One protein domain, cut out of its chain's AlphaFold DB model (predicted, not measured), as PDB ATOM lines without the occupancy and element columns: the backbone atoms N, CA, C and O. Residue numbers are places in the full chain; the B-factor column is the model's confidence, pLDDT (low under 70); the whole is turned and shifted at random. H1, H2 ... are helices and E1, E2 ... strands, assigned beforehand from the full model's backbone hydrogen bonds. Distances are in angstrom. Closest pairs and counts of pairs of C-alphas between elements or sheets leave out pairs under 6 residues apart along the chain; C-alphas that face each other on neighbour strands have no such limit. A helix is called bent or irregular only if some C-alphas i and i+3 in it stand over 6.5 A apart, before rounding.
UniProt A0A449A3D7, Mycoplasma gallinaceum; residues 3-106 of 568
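What this domain is: This is residues 3 to 106 of the 568 residues of a protein of Mycoplasma gallinaceum (UniProt A0A449A3D7). The model is a long rod of two parts set end to end: a long helix, H1, packed along a narrow ribbon of two parallel strands, E1 and E2, and beyond the ribbon a smaller, loop-rich lobe with two short helices, H2 and H3. Residues 45 to 51, of which 45 belongs to H1, stick out at one end, and residues 93 to 98 at the other. The printed part has 104 residues with three named helices and two named strands, in the order E1, H1, E2, H2, H3; the sheet's order is E1, E2, all parallel. The class is mixed, helices and strands, with under half of the residues, 50 of 104, in named elements. The whole is extended, with a radius of gyration of the C-alphas of 21.2 A and spans of 67 by 27 by 25 A.

Where its parts are: Find C-alpha 7 at (178.668, 209.551, 183.149); from there E1, residues 7 to 12, runs 15.4 A. Its partner E2, residues 57 to 62, covers 16.0 A. Between them in the chain, look for H1, residues 19 to 45, which runs 38.3 A from C-alpha 19 at (187.875, 193.968, 204.844). H1 is irregular, but only just: C-alphas 21 and 24 are 6.8 A apart. Further on come H2, residues 83 to 86, 5.6 A long, and H3, residues 100 to 106, 9.8 A long, ending at C-alpha 106 at (181.949, 177.368, 203.818).

How they stand to each other: Begin with E1 and E2, parallel neighbours whose directions differ by 28 degrees. C-alphas 8 and 58 face each other at 4.5 A; N 8 and O 57 are within hydrogen-bond range at 2.8 A, and so are N 61 and O 10 at 2.8 A. E1, H1 and E2 make a strand-helix-strand unit, two parallel neighbour strands with a helix between them in the chain, and its crossover is right-handed. The closest C-alphas of H1 and E2 are those of Ala 33 and Pro 58, 5.5 A apart. For H1 and E1 they are those of Val 12 and Met 26, 6.1 A apart. Moving outward, you find H2 and H3 apart from each other and each apart from H1 and E1; H3 is apart from E2 too. Residues 73 to 74 pair antiparallel with residues 77 to 78. In H3 every O i to N i+4 pair is within hydrogen-bond range, in H1 21 of 23 are, and H2 is too short for such a pair.

The domain as a whole: The two C-alphas farthest apart, those of Ser 48 and Thr 98, are 66.9 A apart. The printed part has no cut. The link from E1 to H1 is short; those from H1 to E2, E2 to H2 and H2 to H3 are long, with 11, 20 and 13 residues. The mean pLDDT of the printed part is 94.7, and no printed residue is under 70.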
ATOM      1  N   ASN A   3     182.123 207.738 180.197       94.38
ATOM      2  CA  ASN A   3     182.282 209.187 180.011       94.38
ATOM      3  C   ASN A   3     181.731 209.687 178.662       94.38
ATOM      4  O   ASN A   3     181.195 210.786 178.589       94.38
ATOM      5  N   GLY A   4     181.808 208.869 177.604       95.31
ATOM      6  CA  GLY A   4     181.236 209.186 176.291       95.31
ATOM      7  C   GLY A   4     179.703 209.198 176.278       95.31
ATOM      8  O   GLY A   4     179.120 209.889 175.456       95.31
ATOM      9  N   PHE A   5     179.056 208.503 177.220       94.94
ATOM     10  CA  PHE A   5     177.610 208.579 177.469       94.94
ATOM     11  C   PHE A   5     177.238 209.647 178.512       94.94
ATOM     12  O   PHE A   5     176.081 209.738 178.913       94.94
ATOM     13  N   GLY A   6     178.204 210.448 178.975       95.44
ATOM     14  CA  GLY A   6     177.955 211.532 179.921       95.44
ATOM     15  C   GLY A   6     177.956 211.139 181.400       95.44
ATOM     16  O   GLY A   6     177.479 211.926 182.215       95.44
ATOM     17  N   TRP A   7     178.488 209.967 181.754       97.81
ATOM     18  CA  TRP A   7     178.668 209.551 183.149       97.81
ATOM     19  C   TRP A   7     180.034 209.959 183.711       97.81
ATOM     20  O   TRP A   7     181.008 210.055 182.970       97.81
ATOM     21  N   ASP A   8     180.114 210.129 185.027       97.50
ATOM     22  CA  ASP A   8     181.357 210.284 185.786       97.50
ATOM     23  C   ASP A   8     181.701 208.957 186.483       97.50
ATOM     24  O   ASP A   8     181.081 208.574 187.479       97.50
ATOM     25  N   ALA A   9     182.616 208.186 185.893       97.19
ATOM     26  CA  ALA A   9     182.918 206.833 186.349       97.19
ATOM     27  C   ALA A   9     183.840 206.820 187.579       97.19
ATOM     28  O   ALA A   9     184.992 207.242 187.509       97.19
ATOM     29  N   ILE A  10     183.353 206.233 188.672       97.50
ATOM     30  CA  ILE A  10     184.092 206.014 189.918       97.50
ATOM     31  C   ILE A  10     184.355 204.510 190.044       97.50
ATOM     32  O   ILE A  10     183.425 203.703 190.067       97.50
ATOM     33  N   PHE A  11     185.623 204.110 190.089       96.50
ATOM     34  CA  PHE A  11     186.009 202.700 190.150       96.50
ATOM     35  C   PHE A  11     186.174 202.240 191.594       96.50
ATOM     36  O   PHE A  11     186.820 202.911 192.396       96.50
ATOM     37  N   VAL A  12     185.635 201.060 191.896       95.75
ATOM     38  CA  VAL A  12     185.893 200.357 193.154       95.75
ATOM     39  C   VAL A  12     186.573 199.036 192.831       95.75
ATOM     40  O   VAL A  12     185.953 198.105 192.309       95.75
ATOM     41  N   GLU A  13     187.863 198.982 193.146       91.62
ATOM     42  CA  GLU A  13     188.743 197.826 192.996       91.62
ATOM     43  C   GLU A  13     189.565 197.684 194.285       91.62
ATOM     44  O   GLU A  13     189.884 198.682 194.935       91.62
ATOM     45  N   GLY A  14     189.902 196.459 194.681       86.69
ATOM     46  CA  GLY A  14     190.670 196.220 195.900       86.69
ATOM     47  C   GLY A  14     190.799 194.741 196.235       86.69
ATOM     48  O   GLY A  14     190.190 193.888 195.587       86.69
ATOM     49  N   ASP A  15     191.598 194.440 197.257       87.19
ATOM     50  CA  ASP A  15     191.655 193.096 197.826       87.19
ATOM     51  C   ASP A  15     190.363 192.824 198.599       87.19
ATOM     52  O   ASP A  15     190.170 193.295 199.720       87.19
ATOM     53  N   VAL A  16     189.472 192.056 197.976       87.19
ATOM     54  CA  VAL A  16     188.160 191.724 198.528       87.19
ATOM     55  C   VAL A  16     188.227 190.740 199.705       87.19
ATOM     56  O   VAL A  16     187.238 190.558 200.411       87.19
ATOM     57  N   PHE A  17     189.374 190.102 199.950       83.94
ATOM     58  CA  PHE A  17     189.575 189.200 201.092       83.94
ATOM     59  C   PHE A  17     190.130 189.918 202.317       83.94
ATOM     60  O   PHE A  17     190.169 189.352 203.410       83.94
ATOM     61  N   ASN A  18     190.506 191.183 202.155       86.44
ATOM     62  CA  ASN A  18     190.850 192.075 203.238       86.44
ATOM     63  C   ASN A  18     189.697 193.072 203.444       86.44
ATOM     64  O   ASN A  18     189.501 193.949 202.604       86.44
ATOM     65  N   PRO A  19     188.960 193.023 204.571       76.50
ATOM     66  CA  PRO A  19     187.875 193.968 204.844       76.50
ATOM     67  C   PRO A  19     188.290 195.441 204.688       76.50
ATOM     68  O   PRO A  19     187.548 196.230 204.108       76.50
ATOM     69  N   LYS A  20     189.505 195.817 205.117       82.00
ATOM     70  CA  LYS A  20     190.039 197.179 204.907       82.00
ATOM     71  C   LYS A  20     190.396 197.456 203.446       82.00
ATOM     72  O   LYS A  20     190.321 198.595 203.000       82.00
ATOM     73  N   GLY A  21     190.757 196.411 202.704       85.62
ATOM     74  CA  GLY A  21     191.104 196.459 201.286       85.62
ATOM     75  C   GLY A  21     189.923 196.734 200.354       85.62
ATOM     76  O   GLY A  21     190.164 197.156 199.226       85.62
ATOM     77  N   ILE A  22     188.674 196.557 200.810       93.06
ATOM     78  CA  ILE A  22     187.480 196.796 199.980       93.06
ATOM     79  C   ILE A  22     186.390 197.644 200.644       93.06
ATOM     80  O   ILE A  22     185.780 198.458 199.954       93.06
ATOM     81  N   HIS A  23     186.145 197.538 201.956       93.69
ATOM     82  CA  HIS A  23     185.072 198.313 202.594       93.69
ATOM     83  C   HIS A  23     185.382 199.810 202.649       93.69
ATOM     84  O   HIS A  23     184.498 200.613 202.365       93.69
ATOM     85  N   GLU A  24     186.624 200.198 202.962       93.19
ATOM     86  CA  GLU A  24     187.015 201.613 202.987       93.19
ATOM     87  C   GLU A  24     186.971 202.255 201.585       93.19
ATOM     88  O   GLU A  24     186.369 203.323 201.460       93.19
ATOM     89  N   PRO A  25     187.531 201.638 200.517       94.00
ATOM     90  CA  PRO A  25     187.345 202.136 199.152       94.00
ATOM     91  C   PRO A  25     185.875 202.226 198.731       94.00
ATOM     92  O   PRO A  25     185.469 203.230 198.153       94.00
ATOM     93  N   MET A  26     185.069 201.206 199.052       96.19
ATOM     94  CA  MET A  26     183.643 201.180 198.725       96.19
ATOM     95  C   MET A  26     182.889 202.326 199.409       96.19
ATOM     96  O   MET A  26     182.142 203.040 198.744       96.19
ATOM     97  N   ALA A  27     183.104 202.534 200.713       96.12
ATOM     98  CA  ALA A  27     182.467 203.611 201.469       96.12
ATOM     99  C   ALA A  27     182.815 204.988 200.889       96.12
ATOM    100  O   ALA A  27     181.913 205.756 200.567       96.12
ATOM    101  N   LYS A  28     184.109 205.254 200.646       96.25
ATOM    102  CA  LYS A  28     184.572 206.509 200.029       96.25
ATOM    103  C   LYS A  28     183.933 206.754 198.661       96.25
ATOM    104  O   LYS A  28     183.512 207.870 198.383       96.25
ATOM    105  N   ALA A  29     183.835 205.721 197.824       97.88
ATOM    106  CA  ALA A  29     183.235 205.836 196.497       97.88
ATOM    107  C   ALA A  29     181.722 206.110 196.550       97.88
ATOM    108  O   ALA A  29     181.213 206.896 195.749       97.88
ATOM    109  N   PHE A  30     180.995 205.488 197.487       98.12
ATOM    110  CA  PHE A  30     179.576 205.787 197.699       98.12
ATOM    111  C   PHE A  30     179.364 207.207 198.229       98.12
ATOM    112  O   PHE A  30     178.489 207.900 197.707       98.12
ATOM    113  N   ASP A  31     180.161 207.651 199.204       98.50
ATOM    114  CA  ASP A  31     180.101 209.021 199.725       98.50
ATOM    115  C   ASP A  31     180.359 210.034 198.600       98.50
ATOM    116  O   ASP A  31     179.531 210.913 198.363       98.50
ATOM    117  N   GLU A  32     181.423 209.838 197.814       98.44
ATOM    118  CA  GLU A  32     181.742 210.678 196.655       98.44
ATOM    119  C   GLU A  32     180.583 210.728 195.644       98.44
ATOM    120  O   GLU A  32     180.200 211.805 195.175       98.44
ATOM    121  N   ALA A  33     179.987 209.579 195.308       98.50
ATOM    122  CA  ALA A  33     178.865 209.521 194.377       98.50
ATOM    123  C   ALA A  33     177.635 210.275 194.910       98.50
ATOM    124  O   ALA A  33     177.001 211.034 194.172       98.50
ATOM    125  N   ILE A  34     177.292 210.105 196.190       98.62
ATOM    126  CA  ILE A  34     176.144 210.782 196.802       98.62
ATOM    127  C   ILE A  34     176.390 212.289 196.915       98.62
ATOM    128  O   ILE A  34     175.501 213.068 196.566       98.62
ATOM    129  N   GLU A  35     177.580 212.725 197.322       98.62
ATOM    130  CA  GLU A  35     177.943 214.144 197.375       98.62
ATOM    131  C   GLU A  35     177.861 214.803 195.992       98.62
ATOM    132  O   GLU A  35     177.274 215.881 195.856       98.62
ATOM    133  N   LYS A  36     178.350 214.129 194.939       98.38
ATOM    134  CA  LYS A  36     178.201 214.588 193.548       98.38
ATOM    135  C   LYS A  36     176.733 214.690 193.134       98.38
ATOM    136  O   LYS A  36     176.334 215.710 192.574       98.38
ATOM    137  N   ILE A  37     175.907 213.686 193.447       98.56
ATOM    138  CA  ILE A  37     174.456 213.716 193.187       98.56
ATOM    139  C   ILE A  37     173.797 214.908 193.890       98.56
ATOM    140  O   ILE A  37     173.032 215.646 193.265       98.56
ATOM    141  N   LEU A  38     174.090 215.117 195.176       98.44
ATOM    142  CA  LEU A  38     173.524 216.212 195.964       98.44
ATOM    143  C   LEU A  38     173.955 217.576 195.426       98.44
ATOM    144  O   LEU A  38     173.120 218.475 195.336       98.44
ATOM    145  N   LYS A  39     175.216 217.717 195.004       97.69
ATOM    146  CA  LYS A  39     175.727 218.929 194.358       97.69
ATOM    147  C   LYS A  39     174.999 219.222 193.044       97.69
ATOM    148  O   LYS A  39     174.475 220.322 192.892       97.69
ATOM    149  N   ILE A  40     174.883 218.234 192.148       97.06
ATOM    150  CA  ILE A  40     174.145 218.366 190.877       97.06
ATOM    151  C   ILE A  40     172.703 218.817 191.142       97.06
ATOM    152  O   ILE A  40     172.202 219.741 190.502       97.06
ATOM    153  N   GLN A  41     172.031 218.198 192.115       97.00
ATOM    154  CA  GLN A  41     170.664 218.566 192.479       97.00
ATOM    155  C   GLN A  41     170.564 219.975 193.076       97.00
ATOM    156  O   GLN A  41     169.620 220.698 192.760       97.00
ATOM    157  N   ALA A  42     171.492 220.361 193.954       96.75
ATOM    158  CA  ALA A  42     171.507 221.679 194.577       96.75
ATOM    159  C   ALA A  42     171.706 222.781 193.530       96.75
ATOM    160  O   ALA A  42     170.956 223.752 193.528       96.75
ATOM    161  N   GLU A  43     172.651 222.599 192.606       95.44
ATOM    162  CA  GLU A  43     172.903 223.527 191.499       95.44
ATOM    163  C   GLU A  43     171.697 223.622 190.554       95.44
ATOM    164  O   GLU A  43     171.272 224.723 190.204       95.44
ATOM    165  N   ALA A  44     171.083 222.490 190.191       95.44
ATOM    166  CA  ALA A  44     169.909 222.478 189.318       95.44
ATOM    167  C   ALA A  44     168.692 223.185 189.945       95.44
ATOM    168  O   ALA A  44     167.948 223.862 189.242       95.44
ATOM    169  N   ARG A  45     168.496 223.066 191.266       96.12
ATOM    170  CA  ARG A  45     167.369 223.682 191.995       96.12
ATOM    171  C   ARG A  45     167.530 225.187 192.241       96.12
ATOM    172  O   ARG A  45     166.569 225.817 192.668       96.12
ATOM    173  N   GLN A  46     168.709 225.763 191.992       96.00
ATOM    174  CA  GLN A  46     168.929 227.216 192.083       96.00
ATOM    175  C   GLN A  46     168.349 227.984 190.890       96.00
ATOM    176  O   GLN A  46     168.220 229.206 190.961       96.00
ATOM    177  N   LYS A  47     168.032 227.291 189.792       93.19
ATOM    178  CA  LYS A  47     167.533 227.886 188.551       93.19
ATOM    179  C   LYS A  47     166.154 227.354 188.200       93.19
ATOM    180  O   LYS A  47     165.672 226.385 188.787       93.19
ATOM    181  N   SER A  48     165.517 228.000 187.230       95.25
ATOM    182  CA  SER A  48     164.271 227.492 186.670       95.25
ATOM    183  C   SER A  48     164.501 226.154 185.952       95.25
ATOM    184  O   SER A  48     165.598 225.863 185.470       95.25
ATOM    185  N   ALA A  49     163.457 225.327 185.850       92.81
ATOM    186  CA  ALA A  49     163.550 224.045 185.149       92.81
ATOM    187  C   ALA A  49     163.861 224.208 183.647       92.81
ATOM    188  O   ALA A  49     164.449 223.308 183.053       92.81
ATOM    189  N   ASP A  50     163.510 225.354 183.052       91.75
ATOM    190  CA  ASP A  50     163.823 225.702 181.659       91.75
ATOM    191  C   ASP A  50     165.314 226.003 181.423       91.75
ATOM    192  O   ASP A  50     165.767 226.017 180.283       91.75
ATOM    193  N   GLU A  51     166.094 226.204 182.486       92.81
ATOM    194  CA  GLU A  51     167.546 226.415 182.428       92.81
ATOM    195  C   GLU A  51     168.341 225.184 182.876       92.81
ATOM    196  O   GLU A  51     169.572 225.248 182.999       92.81
ATOM    197  N   ALA A  52     167.659 224.071 183.173       93.38
ATOM    198  CA  ALA A  52     168.326 222.863 183.623       93.38
ATOM    199  C   ALA A  52     169.281 222.344 182.539       93.38
ATOM    200  O   ALA A  52     168.980 222.336 181.346       93.38
ATOM    201  N   LYS A  53     170.464 221.913 182.975       92.25
ATOM    202  CA  LYS A  53     171.514 221.376 182.107       92.25
ATOM    203  C   LYS A  53     171.761 219.920 182.450       92.25
ATOM    204  O   LYS A  53     171.598 219.516 183.604       92.25
ATOM    205  N   ARG A  54     172.210 219.138 181.468       93.62
ATOM    206  CA  ARG A  54     172.677 217.778 181.729       93.62
ATOM    207  C   ARG A  54     173.872 217.807 182.691       93.62
ATOM    208  O   ARG A  54     174.909 218.388 182.383       93.62
ATOM    209  N   GLY A  55     173.723 217.168 183.850       92.06
ATOM    210  CA  GLY A  55     174.834 216.886 184.760       92.06
ATOM    211  C   GLY A  55     175.646 215.670 184.305       92.06
ATOM    212  O   GLY A  55     175.144 214.819 183.569       92.06
ATOM    213  N   PHE A  56     176.890 215.571 184.773       95.06
ATOM    214  CA  PHE A  56     177.671 214.335 184.692       95.06
ATOM    215  C   PHE A  56     177.348 213.481 185.914       95.06
ATOM    216  O   PHE A  56     177.874 213.706 187.000       95.06
ATOM    217  N   TRP A  57     176.408 212.554 185.751       97.81
ATOM    218  CA  TRP A  57     175.949 211.712 186.851       97.81
ATOM    219  C   TRP A  57     177.026 210.691 187.233       97.81
ATOM    220  O   TRP A  57     177.606 210.076 186.334       97.81
ATOM    221  N   PRO A  58     177.298 210.477 188.531       98.31
ATOM    222  CA  PRO A  58     178.268 209.479 188.948       98.31
ATOM    223  C   PRO A  58     177.743 208.069 188.674       98.31
ATOM    224  O   PRO A  58     176.565 207.772 188.883       98.31
ATOM    225  N   VAL A  59     178.635 207.188 188.233       98.06
ATOM    226  CA  VAL A  59     178.374 205.756 188.065       98.06
ATOM    227  C   VAL A  59     179.490 204.963 188.731       98.06
ATOM    228  O   VAL A  59     180.669 205.234 188.509       98.06
ATOM    229  N   LEU A  60     179.125 203.974 189.548       97.81
ATOM    230  CA  LEU A  60     180.102 203.099 190.189       97.81
ATOM    231  C   LEU A  60     180.430 201.911 189.280       97.81
ATOM    232  O   LEU A  60     179.538 201.173 188.860       97.81
ATOM    233  N   VAL A  61     181.719 201.687 189.024       97.31
ATOM    234  CA  VAL A  61     182.234 200.471 188.385       97.31
ATOM    235  C   VAL A  61     182.871 199.606 189.462       97.31
ATOM    236  O   VAL A  61     184.035 199.784 189.819       97.31
ATOM    237  N   VAL A  62     182.084 198.676 189.998       96.25
ATOM    238  CA  VAL A  62     182.506 197.784 191.083       96.25
ATOM    239  C   VAL A  62     183.043 196.482 190.500       96.25
ATOM    240  O   VAL A  62     182.298 195.728 189.871       96.25
ATOM    241  N   ARG A  63     184.335 196.199 190.707       94.94
ATOM    242  CA  ARG A  63     184.971 194.960 190.237       94.94
ATOM    243  C   ARG A  63     185.275 194.030 191.402       94.94
ATOM    244  O   ARG A  63     186.270 194.184 192.100       94.94
ATOM    245  N   THR A  64     184.421 193.029 191.572       94.62
ATOM    246  CA  THR A  64     184.558 191.980 192.593       94.62
ATOM    247  C   THR A  64     184.465 190.598 191.944       94.62
ATOM    248  O   THR A  64     183.755 190.454 190.941       94.62
ATOM    249  N   PRO A  65     185.126 189.557 192.484       94.44
ATOM    250  CA  PRO A  65     185.027 188.213 191.929       94.44
ATOM    251  C   PRO A  65     183.590 187.687 192.022       94.44
ATOM    252  O   PRO A  65     182.911 187.831 193.039       94.44
ATOM    253  N   LYS A  66     183.105 187.051 190.950       96.06
ATOM    254  CA  LYS A  66     181.810 186.362 190.975       96.06
ATOM    255  C   LYS A  66     181.869 185.217 191.985       96.06
ATOM    256  O   LYS A  66     182.808 184.430 191.960       96.06
ATOM    257  N   GLY A  67     180.876 185.126 192.867       94.56
ATOM    258  CA  GLY A  67     180.924 184.175 193.979       94.56
ATOM    259  C   GLY A  67     181.942 184.551 195.056       94.56
ATOM    260  O   GLY A  67     182.459 183.652 195.703       94.56
ATOM    261  N   TRP A  68     182.251 185.841 195.229       94.06
ATOM    262  CA  TRP A  68     183.092 186.343 196.320       94.06
ATOM    263  C   TRP A  68     182.720 185.673 197.649       94.06
ATOM    264  O   TRP A  68     181.553 185.710 198.044       94.06
ATOM    265  N   SER A  69     183.717 185.075 198.314       92.62
ATOM    266  CA  SER A  69     183.654 184.291 199.563       92.62
ATOM    267  C   SER A  69     183.147 182.848 199.449       92.62
ATOM    268  O   SER A  69     183.145 182.133 200.453       92.62
ATOM    269  N   ALA A  70     182.759 182.387 198.255       93.69
ATOM    270  CA  ALA A  70     182.540 180.966 197.985       93.69
ATOM    271  C   ALA A  70     183.863 180.178 198.081       93.69
ATOM    272  O   ALA A  70     184.942 180.777 198.078       93.69
ATOM    273  N   PRO A  71     183.830 178.831 198.142       93.38
ATOM    274  CA  PRO A  71     185.048 178.034 198.047       93.38
ATOM    275  C   PRO A  71     185.862 178.429 196.811       93.38
ATOM    276  O   PRO A  71     185.319 178.485 195.709       93.38
ATOM    277  N   HIS A  72     187.162 178.687 196.987       94.12
ATOM    278  CA  HIS A  72     188.017 179.123 195.881       94.12
ATOM    279  C   HIS A  72     188.037 178.093 194.740       94.12
ATOM    280  O   HIS A  72     187.878 178.438 193.568       94.12
ATOM    281  N   SER A  73     188.162 176.812 195.094       94.88
ATOM    282  CA  SER A  73     188.099 175.695 194.158       94.88
ATOM    283  C   SER A  73     187.269 174.535 194.701       94.88
ATOM    284  O   SER A  73     187.122 174.354 195.911       94.88
ATOM    285  N   PHE A  74     186.733 173.733 193.786       94.19
ATOM    286  CA  PHE A  74     186.044 172.483 194.080       94.19
ATOM    287  C   PHE A  74     186.439 171.446 193.028       94.19
ATOM    288  O   PHE A  74     186.357 171.709 191.830       94.19
ATOM    289  N   LYS A  75     186.913 170.272 193.469       91.81
ATOM    290  CA  LYS A  75     187.426 169.196 192.590       91.81
ATOM    291  C   LYS A  75     188.479 169.652 191.565       91.81
ATOM    292  O   LYS A  75     188.473 169.205 190.424       91.81
ATOM    293  N   GLY A  76     189.386 170.538 191.972       93.50
ATOM    294  CA  GLY A  76     190.454 171.053 191.104       93.50
ATOM    295  C   GLY A  76     190.018 172.163 190.141       93.50
ATOM    296  O   GLY A  76     190.871 172.755 189.488       93.50
ATOM    297  N   GLU A  77     188.731 172.501 190.098       95.75
ATOM    298  CA  GLU A  77     188.200 173.593 189.282       95.75
ATOM    299  C   GLU A  77     188.054 174.866 190.116       95.75
ATOM    300  O   GLU A  77     187.562 174.823 191.244       95.75
ATOM    301  N   VAL A  78     188.434 176.015 189.555       96.94
ATOM    302  CA  VAL A  78     188.235 177.324 190.194       96.94
ATOM    303  C   VAL A  78     186.756 177.715 190.125       96.94
ATOM    304  O   VAL A  78     186.157 177.727 189.043       96.94
ATOM    305  N   ILE A  79     186.176 178.048 191.278       96.56
ATOM    306  CA  ILE A  79     184.768 178.435 191.433       96.56
ATOM    307  C   ILE A  79     184.655 179.944 191.638       96.56
ATOM    308  O   ILE A  79     183.984 180.624 190.858       96.56
ATOM    309  N   GLU A  80     185.329 180.475 192.654       95.69
ATOM    310  CA  GLU A  80     185.355 181.906 192.933       95.69
ATOM    311  C   GLU A  80     186.046 182.682 191.805       95.69
ATOM    312  O   GLU A  80     187.077 182.277 191.273       95.69
ATOM    313  N   GLY A  81     185.451 183.800 191.398       95.06
ATOM    314  CA  GLY A  81     185.894 184.563 190.234       95.06
ATOM    315  C   GLY A  81     185.544 183.902 188.896       95.06
ATOM    316  O   GLY A  81     185.845 184.466 187.849       95.06
ATOM    317  N   SER A  82     184.876 182.741 188.903       96.94
ATOM    318  CA  SER A  82     184.516 181.988 187.703       96.94
ATOM    319  C   SER A  82     183.014 182.027 187.410       96.94
ATOM    320  O   SER A  82     182.169 182.263 188.276       96.94
ATOM    321  N   PHE A  83     182.653 181.711 186.164       97.00
ATOM    322  CA  PHE A  83     181.261 181.495 185.769       97.00
ATOM    323  C   PHE A  83     180.602 180.347 186.552       97.00
ATOM    324  O   PHE A  83     179.385 180.354 186.724       97.00
ATOM    325  N   ARG A  84     181.397 179.395 187.062       96.25
ATOM    326  CA  ARG A  84     180.928 178.217 187.810       96.25
ATOM    327  C   ARG A  84     180.206 178.571 189.112       96.25
ATOM    328  O   ARG A  84     179.326 177.829 189.532       96.25
ATOM    329  N   ALA A  85     180.483 179.736 189.700       96.88
ATOM    330  CA  ALA A  85     179.764 180.233 190.871       96.88
ATOM    331  C   ALA A  85     178.346 180.769 190.565       96.88
ATOM    332  O   ALA A  85     177.699 181.315 191.450       96.88
ATOM    333  N   HIS A  86     177.860 180.693 189.318       96.31
ATOM    334  CA  HIS A  86     176.586 181.309 188.935       96.31
ATOM    335  C   HIS A  86     175.355 180.693 189.604       96.31
ATOM    336  O   HIS A  86     174.431 181.433 189.931       96.31
ATOM    337  N   GLN A  87     175.333 179.371 189.751       94.25
ATOM    338  CA  GLN A  87     174.182 178.648 190.277       94.25
ATOM    339  C   GLN A  87     174.535 178.039 191.638       94.25
ATOM    340  O   GLN A  87     174.658 178.766 192.618       94.25
ATOM    341  N   VAL A  88     174.727 176.721 191.711       94.00
ATOM    342  CA  VAL A  88     175.049 176.015 192.953       94.00
ATOM    343  C   VAL A  88     176.520 175.580 192.907       94.00
ATOM    344  O   VAL A  88     176.848 174.689 192.126       94.00
ATOM    345  N   PRO A  89     177.414 176.186 193.713       92.25
ATOM    346  CA  PRO A  89     178.848 175.887 193.662       92.25
ATOM    347  C   PRO A  89     179.215 174.531 194.284       92.25
ATOM    348  O   PRO A  89     180.230 173.949 193.911       92.25
ATOM    349  N   LEU A  90     178.398 174.018 195.213       94.31
ATOM    350  CA  LEU A  90     178.583 172.721 195.868       94.31
ATOM    351  C   LEU A  90     177.300 171.883 195.737       94.31
ATOM    352  O   LEU A  90     176.261 172.311 196.239       94.31
ATOM    353  N   PRO A  91     177.333 170.694 195.106       93.69
ATOM    354  CA  PRO A  91     176.137 169.897 194.831       93.69
ATOM    355  C   PRO A  91     175.718 169.061 196.052       93.69
ATOM    356  O   PRO A  91     175.690 167.832 195.997       93.69
ATOM    357  N   VAL A  92     175.431 169.725 197.171       95.50
ATOM    358  CA  VAL A  92     174.898 169.089 198.382       95.50
ATOM    359  C   VAL A  92     173.376 169.085 198.316       95.50
ATOM    360  O   VAL A  92     172.752 170.118 198.081       95.50
ATOM    361  N   SER A  93     172.773 167.922 198.548       95.94
ATOM    362  CA  SER A  93     171.322 167.759 198.637       95.94
ATOM    363  C   SER A  93     170.960 166.755 199.731       95.94
ATOM    364  O   SER A  93     171.827 166.058 200.256       95.94
ATOM    365  N   ALA A  94     169.672 166.652 200.069       95.25
ATOM    366  CA  ALA A  94     169.193 165.651 201.027       95.25
ATOM    367  C   ALA A  94     169.521 164.207 200.591       95.25
ATOM    368  O   ALA A  94     169.726 163.341 201.436       95.25
ATOM    369  N   GLU A  95     169.611 163.969 199.281       96.62
ATOM    370  CA  GLU A  95     169.937 162.668 198.687       96.62
ATOM    371  C   GLU A  95     171.448 162.471 198.474       96.62
ATOM    372  O   GLU A  95     171.899 161.354 198.234       96.62
ATOM    373  N   ASN A  96     172.251 163.540 198.568       94.25
ATOM    374  CA  ASN A  96     173.694 163.487 198.361       94.25
ATOM    375  C   ASN A  96     174.455 164.371 199.359       94.25
ATOM    376  O   ASN A  96     174.642 165.573 199.156       94.25
ATOM    377  N   LEU A  97     174.965 163.729 200.412       96.44
ATOM    378  CA  LEU A  97     175.729 164.367 201.488       96.44
ATOM    379  C   LEU A  97     177.251 164.301 201.289       96.44
ATOM    380  O   LEU A  97     177.990 164.702 202.183       96.44
ATOM    381  N   THR A  98     177.730 163.826 200.135       96.25
ATOM    382  CA  THR A  98     179.164 163.580 199.882       96.25
ATOM    383  C   THR A  98     180.046 164.801 200.166       96.25
ATOM    384  O   THR A  98     181.152 164.647 200.670       96.25
ATOM    385  N   TYR A  99     179.554 166.011 199.873       95.25
ATOM    386  CA  TYR A  99     180.285 167.278 200.049       95.25
ATOM    387  C   TYR A  99     179.728 168.129 201.198       95.25
ATOM    388  O   TYR A  99     179.890 169.350 201.211       95.25
ATOM    389  N   LYS A 100     179.024 167.502 202.151       96.56
ATOM    390  CA  LYS A 100     178.437 168.199 203.303       96.56
ATOM    391  C   LYS A 100     179.502 168.960 204.094       96.56
ATOM    392  O   LYS A 100     179.250 170.095 204.483       96.56
ATOM    393  N   ASP A 101     180.675 168.366 204.291       95.75
ATOM    394  CA  ASP A 101     181.743 168.978 205.084       95.75
ATOM    395  C   ASP A 101     182.324 170.226 204.395       95.75
ATOM    396  O   ASP A 101     182.624 171.214 205.064       95.75
ATOM    397  N   ASP A 102     182.405 170.238 203.057       95.19
ATOM    398  CA  ASP A 102     182.796 171.425 202.283       95.19
ATOM    399  C   ASP A 102     181.764 172.555 202.427       95.19
ATOM    400  O   ASP A 102     182.129 173.721 202.603       95.19
ATOM    401  N   LEU A 103     180.469 172.211 202.399       96.62
ATOM    402  CA  LEU A 103     179.385 173.166 202.630       96.62
ATOM    403  C   LEU A 103     179.411 173.702 204.065       96.62
ATOM    404  O   LEU A 103     179.292 174.907 204.267       96.62
ATOM    405  N   GLU A 104     179.588 172.836 205.063       96.94
ATOM    406  CA  GLU A 104     179.683 173.243 206.464       96.94
ATOM    407  C   GLU A 104     180.886 174.160 206.692       96.94
ATOM    408  O   GLU A 104     180.747 175.212 207.320       96.94
ATOM    409  N   LYS A 105     182.050 173.815 206.132       96.38
ATOM    410  CA  LYS A 105     183.250 174.653 206.184       96.38
ATOM    411  C   LYS A 105     183.000 176.031 205.579       96.38
ATOM    412  O   LYS A 105     183.422 177.028 206.163       96.38
ATOM    413  N   TRP A 106     182.315 176.097 204.438       96.69
ATOM    414  CA  TRP A 106     181.949 177.368 203.818       96.69
ATOM    415  C   TRP A 106     180.980 178.171 204.693       96.69
ATOM    416  O   TRP A 106     181.247 179.326 204.989       96.69
TER     417      TRP A 106